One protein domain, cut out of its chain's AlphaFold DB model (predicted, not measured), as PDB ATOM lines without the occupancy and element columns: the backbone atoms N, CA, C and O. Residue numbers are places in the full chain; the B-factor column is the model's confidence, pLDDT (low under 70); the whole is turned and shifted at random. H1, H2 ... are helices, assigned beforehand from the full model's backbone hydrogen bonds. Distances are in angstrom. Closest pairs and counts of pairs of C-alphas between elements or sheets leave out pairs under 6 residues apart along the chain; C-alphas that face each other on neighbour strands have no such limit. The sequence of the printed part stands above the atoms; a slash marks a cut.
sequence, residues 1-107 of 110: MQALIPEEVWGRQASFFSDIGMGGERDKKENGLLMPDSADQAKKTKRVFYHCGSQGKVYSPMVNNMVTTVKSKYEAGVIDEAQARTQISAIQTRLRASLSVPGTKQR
ATOM      1  N   MET A   1      54.807 -54.876  44.951       75.62
ATOM      2  CA  MET A   1      54.322 -53.648  44.279       75.62
ATOM      3  C   MET A   1      53.214 -54.059  43.322       75.62
ATOM      4  O   MET A   1      53.330 -55.123  42.732       75.62
ATOM      5  N   GLN A   2      52.143 -53.278  43.205       85.88
ATOM      6  CA  GLN A   2      51.048 -53.528  42.265       85.88
ATOM      7  C   GLN A   2      51.301 -52.741  40.973       85.88
ATOM      8  O   GLN A   2      51.569 -51.543  41.047       85.88
ATOM      9  N   ALA A   3      51.192 -53.385  39.809       91.06
ATOM     10  CA  ALA A   3      51.241 -52.685  38.527       91.06
ATOM     11  C   ALA A   3      49.903 -51.976  38.256       91.06
ATOM     12  O   ALA A   3      48.838 -52.549  38.491       91.06
ATOM     13  N   LEU A   4      49.949 -50.731  37.784       93.94
ATOM     14  CA  LEU A   4      48.773 -49.945  37.407       93.94
ATOM     15  C   LEU A   4      48.211 -50.445  36.077       93.94
ATOM     16  O   LEU A   4      47.028 -50.739  35.975       93.94
ATOM     17  N   ILE A   5      49.067 -50.602  35.072       94.62
ATOM     18  CA  ILE A   5      48.757 -51.379  33.876       94.62
ATOM     19  C   ILE A   5      49.269 -52.801  34.120       94.62
ATOM     20  O   ILE A   5      50.486 -52.974  34.249       94.62
ATOM     21  N   PRO A   6      48.374 -53.807  34.214       93.00
ATOM     22  CA  PRO A   6      48.760 -55.193  34.454       93.00
ATOM     23  C   PRO A   6      49.739 -55.715  33.411       93.00
ATOM     24  O   PRO A   6      49.638 -55.371  32.234       93.00
ATOM     25  N   GLU A   7      50.629 -56.615  33.825       91.94
ATOM     26  CA  GLU A   7      51.624 -57.223  32.933       91.94
ATOM     27  C   GLU A   7      50.977 -57.903  31.726       91.94
ATOM     28  O   GLU A   7      51.466 -57.774  30.609       91.94
ATOM     29  N   GLU A   8      49.831 -58.559  31.924       92.00
ATOM     30  CA  GLU A   8      49.086 -59.184  30.832       92.00
ATOM     31  C   GLU A   8      48.517 -58.167  29.834       92.00
ATOM     32  O   GLU A   8      48.464 -58.449  28.641       92.00
ATOM     33  N   VAL A   9      48.102 -56.982  30.297       94.88
ATOM     34  CA  VAL A   9      47.604 -55.912  29.418       94.88
ATOM     35  C   VAL A   9      48.770 -55.329  28.642       94.88
ATOM     36  O   VAL A   9      48.665 -55.108  27.439       94.88
ATOM     37  N   TRP A  10      49.901 -55.156  29.320       94.88
ATOM     38  CA  TRP A  10      51.151 -54.753  28.703       94.88
ATOM     39  C   TRP A  10      51.569 -55.722  27.595       94.88
ATOM     40  O   TRP A  10      51.772 -55.298  26.463       94.88
ATOM     41  N   GLY A  11      51.598 -57.025  27.883       93.94
ATOM     42  CA  GLY A  11      51.933 -58.060  26.905       93.94
ATOM     43  C   GLY A  11      50.982 -58.087  25.706       93.94
ATOM     44  O   GLY A  11      51.436 -58.148  24.568       93.94
ATOM     45  N   ARG A  12      49.665 -57.964  25.932       95.00
ATOM     46  CA  ARG A  12      48.661 -57.913  24.847       95.00
ATOM     47  C   ARG A  12      48.802 -56.685  23.944       95.00
ATOM     48  O   ARG A  12      48.426 -56.750  22.779       95.00
ATOM     49  N   GLN A  13      49.292 -55.570  24.481       96.81
ATOM     50  CA  GLN A  13      49.388 -54.281  23.787       96.81
ATOM     51  C   GLN A  13      50.849 -53.876  23.517       96.81
ATOM     52  O   GLN A  13      51.129 -52.703  23.277       96.81
ATOM     53  N   ALA A  14      51.787 -54.831  23.565       96.50
ATOM     54  CA  ALA A  14      53.224 -54.556  23.570       96.50
ATOM     55  C   ALA A  14      53.701 -53.779  22.334       96.50
ATOM     56  O   ALA A  14      54.509 -52.861  22.472       96.50
ATOM     57  N   SER A  15      53.171 -54.106  21.148       96.88
ATOM     58  CA  SER A  15      53.472 -53.377  19.908       96.88
ATOM     59  C   SER A  15      53.055 -51.917  20.020       96.88
ATOM     60  O   SER A  15      53.906 -51.050  19.905       96.88
ATOM     61  N   PHE A  16      51.802 -51.648  20.406       98.06
ATOM     62  CA  PHE A  16      51.306 -50.282  20.586       98.06
ATOM     63  C   PHE A  16      52.176 -49.484  21.560       98.06
ATOM     64  O   PHE A  16      52.586 -48.374  21.244       98.06
ATOM     65  N   PHE A  17      52.501 -50.045  22.729       97.94
ATOM     66  CA  PHE A  17      53.363 -49.338  23.673       97.94
ATOM     67  C   PHE A  17      54.774 -49.106  23.129       97.94
ATOM     68  O   PHE A  17      55.381 -48.094  23.460       97.94
ATOM     69  N   SER A  18      55.308 -50.016  22.315       97.50
ATOM     70  CA  SER A  18      56.602 -49.821  21.653       97.50
ATOM     71  C   SER A  18      56.530 -48.720  20.594       97.50
ATOM     72  O   SER A  18      57.419 -47.876  20.559       97.50
ATOM     73  N   ASP A  19      55.447 -48.682  19.814       97.81
ATOM     74  CA  ASP A  19      55.194 -47.679  18.773       97.81
ATOM     75  C   ASP A  19      55.058 -46.276  19.356       97.81
ATOM     76  O   ASP A  19      55.478 -45.308  18.737       97.81
ATOM     77  N   ILE A  20      54.512 -46.172  20.572       97.62
ATOM     78  CA  ILE A  20      54.466 -44.917  21.319       97.62
ATOM     79  C   ILE A  20      55.667 -44.755  22.258       97.62
ATOM     80  O   ILE A  20      55.549 -44.081  23.274       97.62
ATOM     81  N   GLY A  21      56.795 -45.427  22.012       96.38
ATOM     82  CA  GLY A  21      58.058 -45.326  22.763       96.38
ATOM     83  C   GLY A  21      57.990 -45.574  24.274       96.38
ATOM     84  O   GLY A  21      58.877 -45.161  25.018       96.38
ATOM     85  N   MET A  22      56.966 -46.287  24.734       96.38
ATOM     86  CA  MET A  22      56.815 -46.766  26.107       96.38
ATOM     87  C   MET A  22      57.286 -48.222  26.284       96.38
ATOM     88  O   MET A  22      57.143 -48.767  27.373       96.38
ATOM     89  N   GLY A  23      57.884 -48.848  25.259       92.75
ATOM     90  CA  GLY A  23      58.358 -50.250  25.216       92.75
ATOM     91  C   GLY A  23      58.984 -50.797  26.513       92.75
ATOM     92  O   GLY A  23      58.695 -51.912  26.937       92.75
ATOM     93  N   GLY A  24      59.828 -49.996  27.168       91.62
ATOM     94  CA  GLY A  24      60.561 -50.370  28.385       91.62
ATOM     95  C   GLY A  24      59.954 -49.866  29.698       91.62
ATOM     96  O   GLY A  24      60.649 -49.826  30.711       91.62
ATOM     97  N   GLU A  25      58.702 -49.403  29.705       93.81
ATOM     98  CA  GLU A  25      58.118 -48.701  30.862       93.81
ATOM     99  C   GLU A  25      57.241 -49.569  31.764       93.81
ATOM    100  O   GLU A  25      56.799 -49.112  32.821       93.81
ATOM    101  N   ARG A  26      57.026 -50.834  31.390       92.88
ATOM    102  CA  ARG A  26      56.210 -51.798  32.143       92.88
ATOM    103  C   ARG A  26      56.612 -51.909  33.613       92.88
ATOM    104  O   ARG A  26      55.737 -51.862  34.478       92.88
ATOM    105  N   ASP A  27      57.912 -52.031  33.872       92.62
ATOM    106  CA  ASP A  27      58.478 -52.302  35.203       92.62
ATOM    107  C   ASP A  27      58.976 -51.043  35.922       92.62
ATOM    108  O   ASP A  27      59.533 -51.118  37.019       92.62
ATOM    109  N   LYS A  28      58.793 -49.863  35.319       93.62
ATOM    110  CA  LYS A  28      59.225 -48.612  35.939       93.62
ATOM    111  C   LYS A  28      58.256 -48.167  37.038       93.62
ATOM    112  O   LYS A  28      57.077 -48.533  37.070       93.62
ATOM    113  N   LYS A  29      58.748 -47.306  37.935       91.31
ATOM    114  CA  LYS A  29      57.981 -46.758  39.070       91.31
ATOM    115  C   LYS A  29      56.696 -46.045  38.633       91.31
ATOM    116  O   LYS A  29      55.720 -46.031  39.380       91.31
ATOM    117  N   GLU A  30      56.677 -45.481  37.427       92.44
ATOM    118  CA  GLU A  30      55.537 -44.786  36.834       92.44
ATOM    119  C   GLU A  30      54.331 -45.721  36.710       92.44
ATOM    120  O   GLU A  30      53.219 -45.316  37.058       92.44
ATOM    121  N   ASN A  31      54.564 -46.989  36.348       94.50
ATOM    122  CA  ASN A  31      53.546 -48.034  36.271       94.50
ATOM    123  C   ASN A  31      53.332 -48.780  37.602       94.50
ATOM    124  O   ASN A  31      52.521 -49.698  37.678       94.50
ATOM    125  N   GLY A  32      54.039 -48.407  38.667       92.12
ATOM    126  CA  GLY A  32      53.975 -49.083  39.955       92.12
ATOM    127  C   GLY A  32      53.168 -48.324  41.013       92.12
ATOM    128  O   GLY A  32      53.143 -47.091  41.077       92.12
ATOM    129  N   LEU A  33      52.547 -49.080  41.917       91.94
ATOM    130  CA  LEU A  33      51.933 -48.584  43.143       91.94
ATOM    131  C   LEU A  33      52.302 -49.485  44.324       91.94
ATOM    132  O   LEU A  33      52.043 -50.690  44.320       91.94
ATOM    133  N   LEU A  34      52.876 -48.897  45.376       90.56
ATOM    134  CA  LEU A  34      52.996 -49.585  46.656       90.56
ATOM    135  C   LEU A  34      51.604 -49.677  47.283       90.56
ATOM    136  O   LEU A  34      50.997 -48.655  47.606       90.56
ATOM    137  N   MET A  35      51.097 -50.895  47.427       90.81
ATOM    138  CA  MET A  35      49.754 -51.191  47.912       90.81
ATOM    139  C   MET A  35      49.843 -52.228  49.037       90.81
ATOM    140  O   MET A  35      50.745 -53.061  48.991       90.81
ATOM    141  N   PRO A  36      48.943 -52.187  50.035       92.50
ATOM    142  CA  PRO A  36      48.862 -53.231  51.048       92.50
ATOM    143  C   PRO A  36      48.658 -54.613  50.420       92.50
ATOM    144  O   PRO A  36      47.922 -54.742  49.441       92.50
ATOM    145  N   ASP A  37      49.269 -55.630  51.015       92.12
ATOM    146  CA  ASP A  37      49.227 -57.032  50.576       92.12
ATOM    147  C   ASP A  37      48.134 -57.868  51.280       92.12
ATOM    148  O   ASP A  37      47.949 -59.059  51.029       92.12
ATOM    149  N   SER A  38      47.407 -57.244  52.206       92.19
ATOM    150  CA  SER A  38      46.423 -57.895  53.063       92.19
ATOM    151  C   SER A  38      45.371 -56.898  53.546       92.19
ATOM    152  O   SER A  38      45.595 -55.682  53.590       92.19
ATOM    153  N   ALA A  39      44.205 -57.420  53.936       92.44
ATOM    154  CA  ALA A  39      43.123 -56.605  54.482       92.44
ATOM    155  C   ALA A  39      43.549 -55.886  55.772       92.44
ATOM    156  O   ALA A  39      43.238 -54.709  55.952       92.44
ATOM    157  N   ASP A  40      44.317 -56.555  56.634       94.00
ATOM    158  CA  ASP A  40      44.792 -55.969  57.888       94.00
ATOM    159  C   ASP A  40      45.753 -54.805  57.649       94.00
ATOM    160  O   ASP A  40      45.624 -53.757  58.287       94.00
ATOM    161  N   GLN A  41      46.675 -54.931  56.688       92.44
ATOM    162  CA  GLN A  41      47.565 -53.827  56.328       92.44
ATOM    163  C   GLN A  41      46.807 -52.668  55.674       92.44
ATOM    164  O   GLN A  41      47.088 -51.503  55.967       92.44
ATOM    165  N   ALA A  42      45.800 -52.947  54.843       93.38
ATOM    166  CA  ALA A  42      44.928 -51.904  54.305       93.38
ATOM    167  C   ALA A  42      44.153 -51.177  55.407       93.38
ATOM    168  O   ALA A  42      44.089 -49.950  55.400       93.38
ATOM    169  N   LYS A  43      43.652 -51.900  56.413       94.06
ATOM    170  CA  LYS A  43      42.994 -51.299  57.577       94.06
ATOM    171  C   LYS A  43      43.950 -50.401  58.368       94.06
ATOM    172  O   LYS A  43      43.595 -49.260  58.660       94.06
ATOM    173  N   LYS A  44      45.171 -50.868  58.654       93.69
ATOM    174  CA  LYS A  44      46.211 -50.088  59.358       93.69
ATOM    175  C   LYS A  44      46.598 -48.817  58.598       93.69
ATOM    176  O   LYS A  44      46.731 -47.756  59.195       93.69
ATOM    177  N   THR A  45      46.719 -48.916  57.277       91.69
ATOM    178  CA  THR A  45      47.072 -47.792  56.392       91.69
ATOM    179  C   THR A  45      45.868 -46.957  55.949       91.69
ATOM    180  O   THR A  45      46.028 -46.036  55.149       91.69
ATOM    181  N   LYS A  46      44.666 -47.249  56.469       92.69
ATOM    182  CA  LYS A  46      43.393 -46.587  56.132       92.69
ATOM    183  C   LYS A  46      43.080 -46.585  54.630       92.69
ATOM    184  O   LYS A  46      42.445 -45.655  54.141       92.69
ATOM    185  N   ARG A  47      43.511 -47.612  53.897       93.12
ATOM    186  CA  ARG A  47      43.249 -47.789  52.461       93.12
ATOM    187  C   ARG A  47      42.074 -48.730  52.230       93.12
ATOM    188  O   ARG A  47      41.894 -49.710  52.950       93.12
ATOM    189  N   VAL A  48      41.298 -48.456  51.182       93.81
ATOM    190  CA  VAL A  48      40.222 -49.359  50.743       93.81
ATOM    191  C   VAL A  48      40.797 -50.604  50.080       93.81
ATOM    192  O   VAL A  48      40.361 -51.710  50.389       93.81
ATOM    193  N   PHE A  49      41.756 -50.444  49.168       92.94
ATOM    194  CA  PHE A  49      42.232 -51.548  48.339       92.94
ATOM    195  C   PHE A  49      43.511 -52.191  48.874       92.94
ATOM    196  O   PHE A  49      44.428 -51.512  49.340       92.94
ATOM    197  N   TYR A  50      43.561 -53.516  48.759       92.00
ATOM    198  CA  TYR A  50      44.762 -54.330  48.937       92.00
ATOM    199  C   TYR A  50      44.867 -55.357  47.810       92.00
ATOM    200  O   TYR A  50      43.858 -55.734  47.203       92.00
ATOM    201  N   HIS A  51      46.077 -55.836  47.550       86.25
ATOM    202  CA  HIS A  51      46.335 -56.923  46.612       86.25
ATOM    203  C   HIS A  51      46.723 -58.188  47.378       86.25
ATOM    204  O   HIS A  51      47.264 -58.106  48.464       86.25
ATOM    205  N   CYS A  52      46.438 -59.368  46.838       80.69
ATOM    206  CA  CYS A  52      46.928 -60.637  47.381       80.69
ATOM    207  C   CYS A  52      46.986 -61.610  46.202       80.69
ATOM    208  O   CYS A  52      45.936 -61.986  45.685       80.69
ATOM    209  N   GLY A  53      48.176 -61.974  45.728       70.81
ATOM    210  CA  GLY A  53      48.339 -62.804  44.525       70.81
ATOM    211  C   GLY A  53      48.055 -62.080  43.200       70.81
ATOM    212  O   GLY A  53      48.197 -60.860  43.111       70.81
ATOM    213  N   SER A  54      47.698 -62.852  42.168       64.00
ATOM    214  CA  SER A  54      47.546 -62.392  40.781       64.00
ATOM    215  C   SER A  54      46.427 -61.362  40.587       64.00
ATOM    216  O   SER A  54      45.418 -61.344  41.296       64.00
ATOM    217  N   GLN A  55      46.653 -60.482  39.608       64.81
ATOM    218  CA  GLN A  55      45.783 -59.362  39.254       64.81
ATOM    219  C   GLN A  55      44.471 -59.912  38.691       64.81
ATOM    220  O   GLN A  55      44.471 -60.838  37.882       64.81
ATOM    221  N   GLY A  56      43.350 -59.455  39.243       63.31
ATOM    222  CA  GLY A  56      42.116 -60.215  39.143       63.31
ATOM    223  C   GLY A  56      41.371 -60.086  37.806       63.31
ATOM    224  O   GLY A  56      41.647 -59.224  36.972       63.31
ATOM    225  N   LYS A  57      40.387 -60.980  37.636       70.56
ATOM    226  CA  LYS A  57      39.556 -61.156  36.437       70.56
ATOM    227  C   LYS A  57      38.788 -59.901  36.005       70.56
ATOM    228  O   LYS A  57      38.289 -59.888  34.888       70.56
ATOM    229  N   VAL A  58      38.635 -58.892  36.863       80.94
ATOM    230  CA  VAL A  58      37.855 -57.677  36.576       80.94
ATOM    231  C   VAL A  58      38.759 -56.476  36.313       80.94
ATOM    232  O   VAL A  58      38.528 -55.739  35.352       80.94
ATOM    233  N   TYR A  59      39.800 -56.282  37.125       89.25
ATOM    234  CA  TYR A  59      40.718 -55.155  36.974       89.25
ATOM    235  C   TYR A  59      41.424 -55.157  35.617       89.25
ATOM    236  O   TYR A  59      41.399 -54.145  34.914       89.25
ATOM    237  N   SER A  60      41.994 -56.291  35.203       90.94
ATOM    238  CA  SER A  60      42.765 -56.330  33.960       90.94
ATOM    239  C   SER A  60      41.936 -56.062  32.704       90.94
ATOM    240  O   SER A  60      42.370 -55.234  31.902       90.94
ATOM    241  N   PRO A  61      40.735 -56.647  32.512       91.81
ATOM    242  CA  PRO A  61      39.886 -56.280  31.378       91.81
ATOM    243  C   PRO A  61      39.486 -54.803  31.372       91.81
ATOM    244  O   PRO A  61      39.482 -54.178  30.312       91.81
ATOM    245  N   MET A  62      39.199 -54.219  32.542       93.81
ATOM    246  CA  MET A  62      38.883 -52.792  32.646       93.81
ATOM    247  C   MET A  62      40.052 -51.930  32.153       93.81
ATOM    248  O   MET A  62      39.854 -51.050  31.313       93.81
ATOM    249  N   VAL A  63      41.270 -52.205  32.628       95.56
ATOM    250  CA  VAL A  63      42.465 -51.465  32.201       95.56
ATOM    251  C   VAL A  63      42.762 -51.707  30.719       95.56
ATOM    252  O   VAL A  63      43.066 -50.759  29.998       95.56
ATOM    253  N   ASN A  64      42.594 -52.938  30.228       96.31
ATOM    254  CA  ASN A  64      42.762 -53.253  28.811       96.31
ATOM    255  C   ASN A  64      41.833 -52.422  27.920       96.31
ATOM    256  O   ASN A  64      42.277 -51.919  26.893       96.31
ATOM    257  N   ASN A  65      40.569 -52.244  28.305       96.94
ATOM    258  CA  ASN A  65      39.623 -51.444  27.525       96.94
ATOM    259  C   ASN A  65      40.036 -49.966  27.468       96.94
ATOM    260  O   ASN A  65      39.925 -49.332  26.415       96.94
ATOM    261  N   MET A  66      40.572 -49.423  28.568       97.50
ATOM    262  CA  MET A  66      41.107 -48.057  28.593       97.50
ATOM    263  C   MET A  66      42.298 -47.905  27.639       97.50
ATOM    264  O   MET A  66      42.315 -46.978  26.834       97.50
ATOM    265  N   VAL A  67      43.260 -48.836  27.682       98.00
ATOM    266  CA  VAL A  67      44.432 -48.825  26.789       98.00
ATOM    267  C   VAL A  67      44.014 -49.019  25.331       98.00
ATOM    268  O   VAL A  67      44.458 -48.272  24.465       98.00
ATOM    269  N   THR A  68      43.102 -49.957  25.063       98.38
ATOM    270  CA  THR A  68      42.573 -50.228  23.715       98.38
ATOM    271  C   THR A  68      41.932 -48.978  23.116       98.38
ATOM    272  O   THR A  68      42.140 -48.688  21.947       98.38
ATOM    273  N   THR A  69      41.227 -48.182  23.923       98.31
ATOM    274  CA  THR A  69      40.634 -46.917  23.461       98.31
ATOM    275  C   THR A  69      41.695 -45.922  22.986       98.31
ATOM    276  O   THR A  69      41.494 -45.245  21.980       98.31
ATOM    277  N   VAL A  70      42.824 -45.814  23.694       98.44
ATOM    278  CA  VAL A  70      43.933 -44.937  23.283       98.44
ATOM    279  C   VAL A  70      44.600 -45.486  22.024       98.44
ATOM    280  O   VAL A  70      44.796 -44.737  21.070       98.44
ATOM    281  N   LYS A  71      44.860 -46.798  21.991       98.44
ATOM    282  CA  LYS A  71      45.420 -47.491  20.829       98.44
ATOM    283  C   LYS A  71      44.586 -47.257  19.572       98.44
ATOM    284  O   LYS A  71      45.135 -46.822  18.570       98.44
ATOM    285  N   SER A  72      43.270 -47.454  19.628       98.38
ATOM    286  CA  SER A  72      42.403 -47.264  18.459       98.38
ATOM    287  C   SER A  72      42.420 -45.828  17.934       98.38
ATOM    288  O   SER A  72      42.347 -45.623  16.728       98.38
ATOM    289  N   LYS A  73      42.545 -44.818  18.807       98.44
ATOM    290  CA  LYS A  73      42.696 -43.419  18.367       98.44
ATOM    291  C   LYS A  73      44.039 -43.177  17.680       98.44
ATOM    292  O   LYS A  73      44.081 -42.439  16.702       98.44
ATOM    293  N   TYR A  74      45.106 -43.772  18.208       98.44
ATOM    294  CA  TYR A  74      46.446 -43.679  17.634       98.44
ATOM    295  C   TYR A  74      46.509 -44.358  16.261       98.44
ATOM    296  O   TYR A  74      46.900 -43.733  15.283       98.44
ATOM    297  N   GLU A  75      46.015 -45.595  16.155       97.44
ATOM    298  CA  GLU A  75      45.964 -46.349  14.893       97.44
ATOM    299  C   GLU A  75      45.074 -45.678  13.837       97.44
ATOM    300  O   GLU A  75      45.345 -45.777  12.644       97.44
ATOM    301  N   ALA A  76      44.033 -44.955  14.260       98.06
ATOM    302  CA  ALA A  76      43.187 -44.161  13.374       98.06
ATOM    303  C   ALA A  76      43.801 -42.801  12.974       98.06
ATOM    304  O   ALA A  76      43.157 -42.041  12.253       98.06
ATOM    305  N   GLY A  77      44.993 -42.450  13.469       97.81
ATOM    306  CA  GLY A  77      45.642 -41.159  13.210       97.81
ATOM    307  C   GLY A  77      44.936 -39.956  13.848       97.81
ATOM    308  O   GLY A  77      45.220 -38.815  13.493       97.81
ATOM    309  N   VAL A  78      44.008 -40.188  14.783       98.50
ATOM    310  CA  VAL A  78      43.278 -39.128  15.504       98.50
ATOM    311  C   VAL A  78      44.176 -38.451  16.537       98.50
ATOM    312  O   VAL A  78      43.972 -37.284  16.867       98.50
ATOM    313  N   ILE A  79      45.142 -39.199  17.072       98.44
ATOM    314  CA  ILE A  79      46.152 -38.696  17.996       98.44
ATOM    315  C   ILE A  79      47.539 -39.144  17.556       98.44
ATOM    316  O   ILE A  79      47.694 -40.240  17.017       98.44
ATOM    317  N   ASP A  80      48.539 -38.319  17.834       98.25
ATOM    318  CA  ASP A  80      49.939 -38.676  17.632       98.25
ATOM    319  C   ASP A  80      50.509 -39.493  18.809       98.25
ATOM    320  O   ASP A  80      49.853 -39.752  19.827       98.25
ATOM    321  N   GLU A  81      51.766 -39.908  18.668       98.00
ATOM    322  CA  GLU A  81      52.508 -40.645  19.689       98.00
ATOM    323  C   GLU A  81      52.592 -39.889  21.031       98.00
ATOM    324  O   GLU A  81      52.400 -40.485  22.095       98.00
ATOM    325  N   ALA A  82      52.847 -38.577  21.019       98.00
ATOM    326  CA  ALA A  82      52.999 -37.784  22.240       98.00
ATOM    327  C   ALA A  82      51.668 -37.658  23.003       98.00
ATOM    328  O   ALA A  82      51.616 -37.764  24.235       98.00
ATOM    329  N   GLN A  83      50.570 -37.493  22.272       98.50
ATOM    330  CA  GLN A  83      49.213 -37.485  22.800       98.50
ATOM    331  C   GLN A  83      48.805 -38.863  23.331       98.50
ATOM    332  O   GLN A  83      48.164 -38.945  24.384       98.50
ATOM    333  N   ALA A  84      49.200 -39.948  22.657       98.44
ATOM    334  CA  ALA A  84      48.967 -41.310  23.131       98.44
ATOM    335  C   ALA A  84      49.709 -41.579  24.450       98.44
ATOM    336  O   ALA A  84      49.071 -41.987  25.426       98.44
ATOM    337  N   ARG A  85      51.009 -41.251  24.534       98.00
ATOM    338  CA  ARG A  85      51.797 -41.317  25.784       98.00
ATOM    339  C   ARG A  85      51.121 -40.546  26.914       98.00
ATOM    340  O   ARG A  85      50.903 -41.090  27.996       98.00
ATOM    341  N   THR A  86      50.709 -39.308  26.640       98.19
ATOM    342  CA  THR A  86      50.022 -38.447  27.617       98.19
ATOM    343  C   THR A  86      48.740 -39.098  28.146       98.19
ATOM    344  O   THR A  86      48.486 -39.091  29.353       98.19
ATOM    345  N   GLN A  87      47.939 -39.715  27.272       98.44
ATOM    346  CA  GLN A  87      46.717 -40.415  27.679       98.44
ATOM    347  C   GLN A  87      47.005 -41.680  28.500       98.44
ATOM    348  O   GLN A  87      46.298 -41.937  29.477       98.44
ATOM    349  N   ILE A  88      48.054 -42.442  28.174       98.19
ATOM    350  CA  ILE A  88      48.480 -43.592  28.987       98.19
ATOM    351  C   ILE A  88      48.934 -43.143  30.383       98.19
ATOM    352  O   ILE A  88      48.491 -43.717  31.384       98.19
ATOM    353  N   SER A  89      49.730 -42.078  30.491       97.56
ATOM    354  CA  SER A  89      50.127 -41.515  31.789       97.56
ATOM    355  C   SER A  89      48.927 -40.999  32.595       97.56
ATOM    356  O   SER A  89      48.873 -41.159  33.822       97.56
ATOM    357  N   ALA A  90      47.917 -40.434  31.927       97.94
ATOM    358  CA  ALA A  90      46.665 -40.036  32.566       97.94
ATOM    359  C   ALA A  90      45.882 -41.249  33.106       97.94
ATOM    360  O   ALA A  90      45.367 -41.196  34.227       97.94
ATOM    361  N   ILE A  91      45.846 -42.365  32.365       97.62
ATOM    362  CA  ILE A  91      45.264 -43.633  32.835       97.62
ATOM    363  C   ILE A  91      45.998 -44.122  34.089       97.62
ATOM    364  O   ILE A  91      45.351 -44.366  35.108       97.62
ATOM    365  N   GLN A  92      47.332 -44.199  34.065       97.00
ATOM    366  CA  GLN A  92      48.131 -44.604  35.232       97.00
ATOM    367  C   GLN A  92      47.834 -43.720  36.452       97.00
ATOM    368  O   GLN A  92      47.587 -44.226  37.549       97.00
ATOM    369  N   THR A  93      47.770 -42.402  36.261       97.06
ATOM    370  CA  THR A  93      47.451 -41.438  37.325       97.06
ATOM    371  C   THR A  93      46.059 -41.675  37.913       97.06
ATOM    372  O   THR A  93      45.900 -41.752  39.135       97.06
ATOM    373  N   ARG A  94      45.046 -41.868  37.061       96.12
ATOM    374  CA  ARG A  94      43.668 -42.142  37.492       96.12
ATOM    375  C   ARG A  94      43.555 -43.463  38.248       96.12
ATOM    376  O   ARG A  94      42.860 -43.530  39.266       96.12
ATOM    377  N   LEU A  95      44.232 -44.507  37.776       95.38
ATOM    378  CA  LEU A  95      44.270 -45.808  38.443       95.38
ATOM    379  C   LEU A  95      44.947 -45.688  39.808       95.38
ATOM    380  O   LEU A  95      44.404 -46.168  40.802       95.38
ATOM    381  N   ARG A  96      46.070 -44.967  39.892       95.19
ATOM    382  CA  ARG A  96      46.773 -44.718  41.155       95.19
ATOM    383  C   ARG A  96      45.872 -44.025  42.171       95.19
ATOM    384  O   ARG A  96      45.797 -44.484  43.311       95.19
ATOM    385  N   ALA A  97      45.169 -42.970  41.763       94.88
ATOM    386  CA  ALA A  97      44.219 -42.270  42.623       94.88
ATOM    387  C   ALA A  97      43.093 -43.206  43.093       94.88
ATOM    388  O   ALA A  97      42.817 -43.289  44.288       94.88
ATOM    389  N   SER A  98      42.511 -43.973  42.169       93.06
ATOM    390  CA  SER A  98      41.390 -44.882  42.449       93.06
ATOM    391  C   SER A  98      41.767 -46.018  43.406       93.06
ATOM    392  O   SER A  98      40.961 -46.423  44.239       93.06
ATOM    393  N   LEU A  99      42.999 -46.520  43.321       92.38
ATOM    394  CA  LEU A  99      43.500 -47.595  44.181       92.38
ATOM    395  C   LEU A  99      44.043 -47.096  45.527       92.38
ATOM    396  O   LEU A  99      44.180 -47.880  46.463       92.38
ATOM    397  N   SER A 100      44.342 -45.801  45.637       93.56
ATOM    398  CA  SER A 100      44.877 -45.186  46.860       93.56
ATOM    399  C   SER A 100      43.796 -44.546  47.733       93.56
ATOM    400  O   SER A 100      44.128 -43.895  48.722       93.56
ATOM    401  N   VAL A 101      42.515 -44.714  47.381       94.25
ATOM    402  CA  VAL A 101      41.415 -44.073  48.107       94.25
ATOM    403  C   VAL A 101      41.386 -44.504  49.580       94.25
ATOM    404  O   VAL A 101      41.501 -45.704  49.887       94.25
ATOM    405  N   PRO A 102      41.233 -43.543  50.508       93.75
ATOM    406  CA  PRO A 102      41.121 -43.852  51.917       93.75
ATOM    407  C   PRO A 102      39.753 -44.464  52.226       93.75
ATOM    408  O   PRO A 102      38.753 -44.165  51.572       93.75
ATOM    409  N   GLY A 103      39.690 -45.316  53.243       92.12
ATOM    410  CA  GLY A 103      38.416 -45.853  53.704       92.12
ATOM    411  C   GLY A 103      38.541 -46.941  54.755       92.12
ATOM    412  O   GLY A 103      39.610 -47.491  55.015       92.12
ATOM    413  N   THR A 104      37.405 -47.240  55.378       85.75
ATOM    414  CA  THR A 104      37.308 -48.167  56.512       85.75
ATOM    415  C   THR A 104      36.855 -49.567  56.110       85.75
ATOM    416  O   THR A 104      37.104 -50.504  56.861       85.75
ATOM    417  N   LYS A 105      36.242 -49.729  54.929       92.50
ATOM    418  CA  LYS A 105      35.810 -51.022  54.381       92.50
ATOM    419  C   LYS A 105      36.797 -51.511  53.323       92.50
ATOM    420  O   LYS A 105      36.852 -50.949  52.230       92.50
ATOM    421  N   GLN A 106      37.538 -52.571  53.635       93.56
ATOM    422  CA  GLN A 106      38.582 -53.103  52.760       93.56
ATOM    423  C   GLN A 106      37.998 -53.957  51.635       93.56
ATOM    424  O   GLN A 106      37.032 -54.700  51.814       93.56
ATOM    425  N   ARG A 107      38.614 -53.865  50.459       91.56
ATOM    426  CA  ARG A 107      38.271 -54.630  49.265       91.56
ATOM    427  C   ARG A 107      39.549 -55.162  48.634       91.56
ATOM    428  O   ARG A 107      40.479 -54.406  48.368       91.56
TER     429      ARG A 107
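Overview. This is residues 1 to 107 of the 110 residues of an uncharacterized protein of Pseudomonas sp. HMWF006 (UniProt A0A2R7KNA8). A long helical hairpin, H4 and H5, makes the body of a rod; the two short helices H1 and H2 cover one side of it, and the short helix H3 sits among loops beyond the hairpin's open end, far from the H4 to H5 turn. A short antiparallel pairing of residues 2 to 3 with 32 to 33 ties the first residues to the long link before H3. The printed part has 107 residues with five named helices, H1 to H5 in chain order, and no named strand: all helix. It is compact, with a radius of gyration of the C-alphas of 14.8 A and spans of 46 by 23 by 21 A.

Along the chain. Find C-alpha 7 at (51.624, -57.223, 32.933); there H1 begins and runs to residue 12. H2 follows at residues 14 to 19, and H3 at residues 39 to 44. Look next at C-alpha 59, (40.718, -55.155, 36.974), where H4 starts its 24.3 A to residue 75. H5, residues 81 to 99, is 27.0 A long and ends at C-alpha 99, (43.500, -47.595, 44.181).

Arrangement. H4 and H5 touch as a hairpin, opposite ways at a shallow tilt of 17 degrees; their closest C-alphas, Val 70 and Ala 84, are 6.2 A apart. H1 touches H4 at residues 60 to 64 alone, the same way at a steep tilt of 40 degrees, with the C-alphas of Val 9 and Asn 64 closest at 5.6 A. H2 is close to but not clearly touching H4, where the closest C-alphas, Phe 16 and Lys 71, are 6.5 A apart. H3 touches no helix. In the five helices every O i to N i+4 pair is within hydrogen-bond range.

Size, cuts and confidence. Asp 40 and Gly 77 have the two C-alphas farthest apart, 47.1 A. The printed part has no cut. The links H2 to H3 and H3 to H4 are long. Look at residues 54 to 56 for pLDDT under 70.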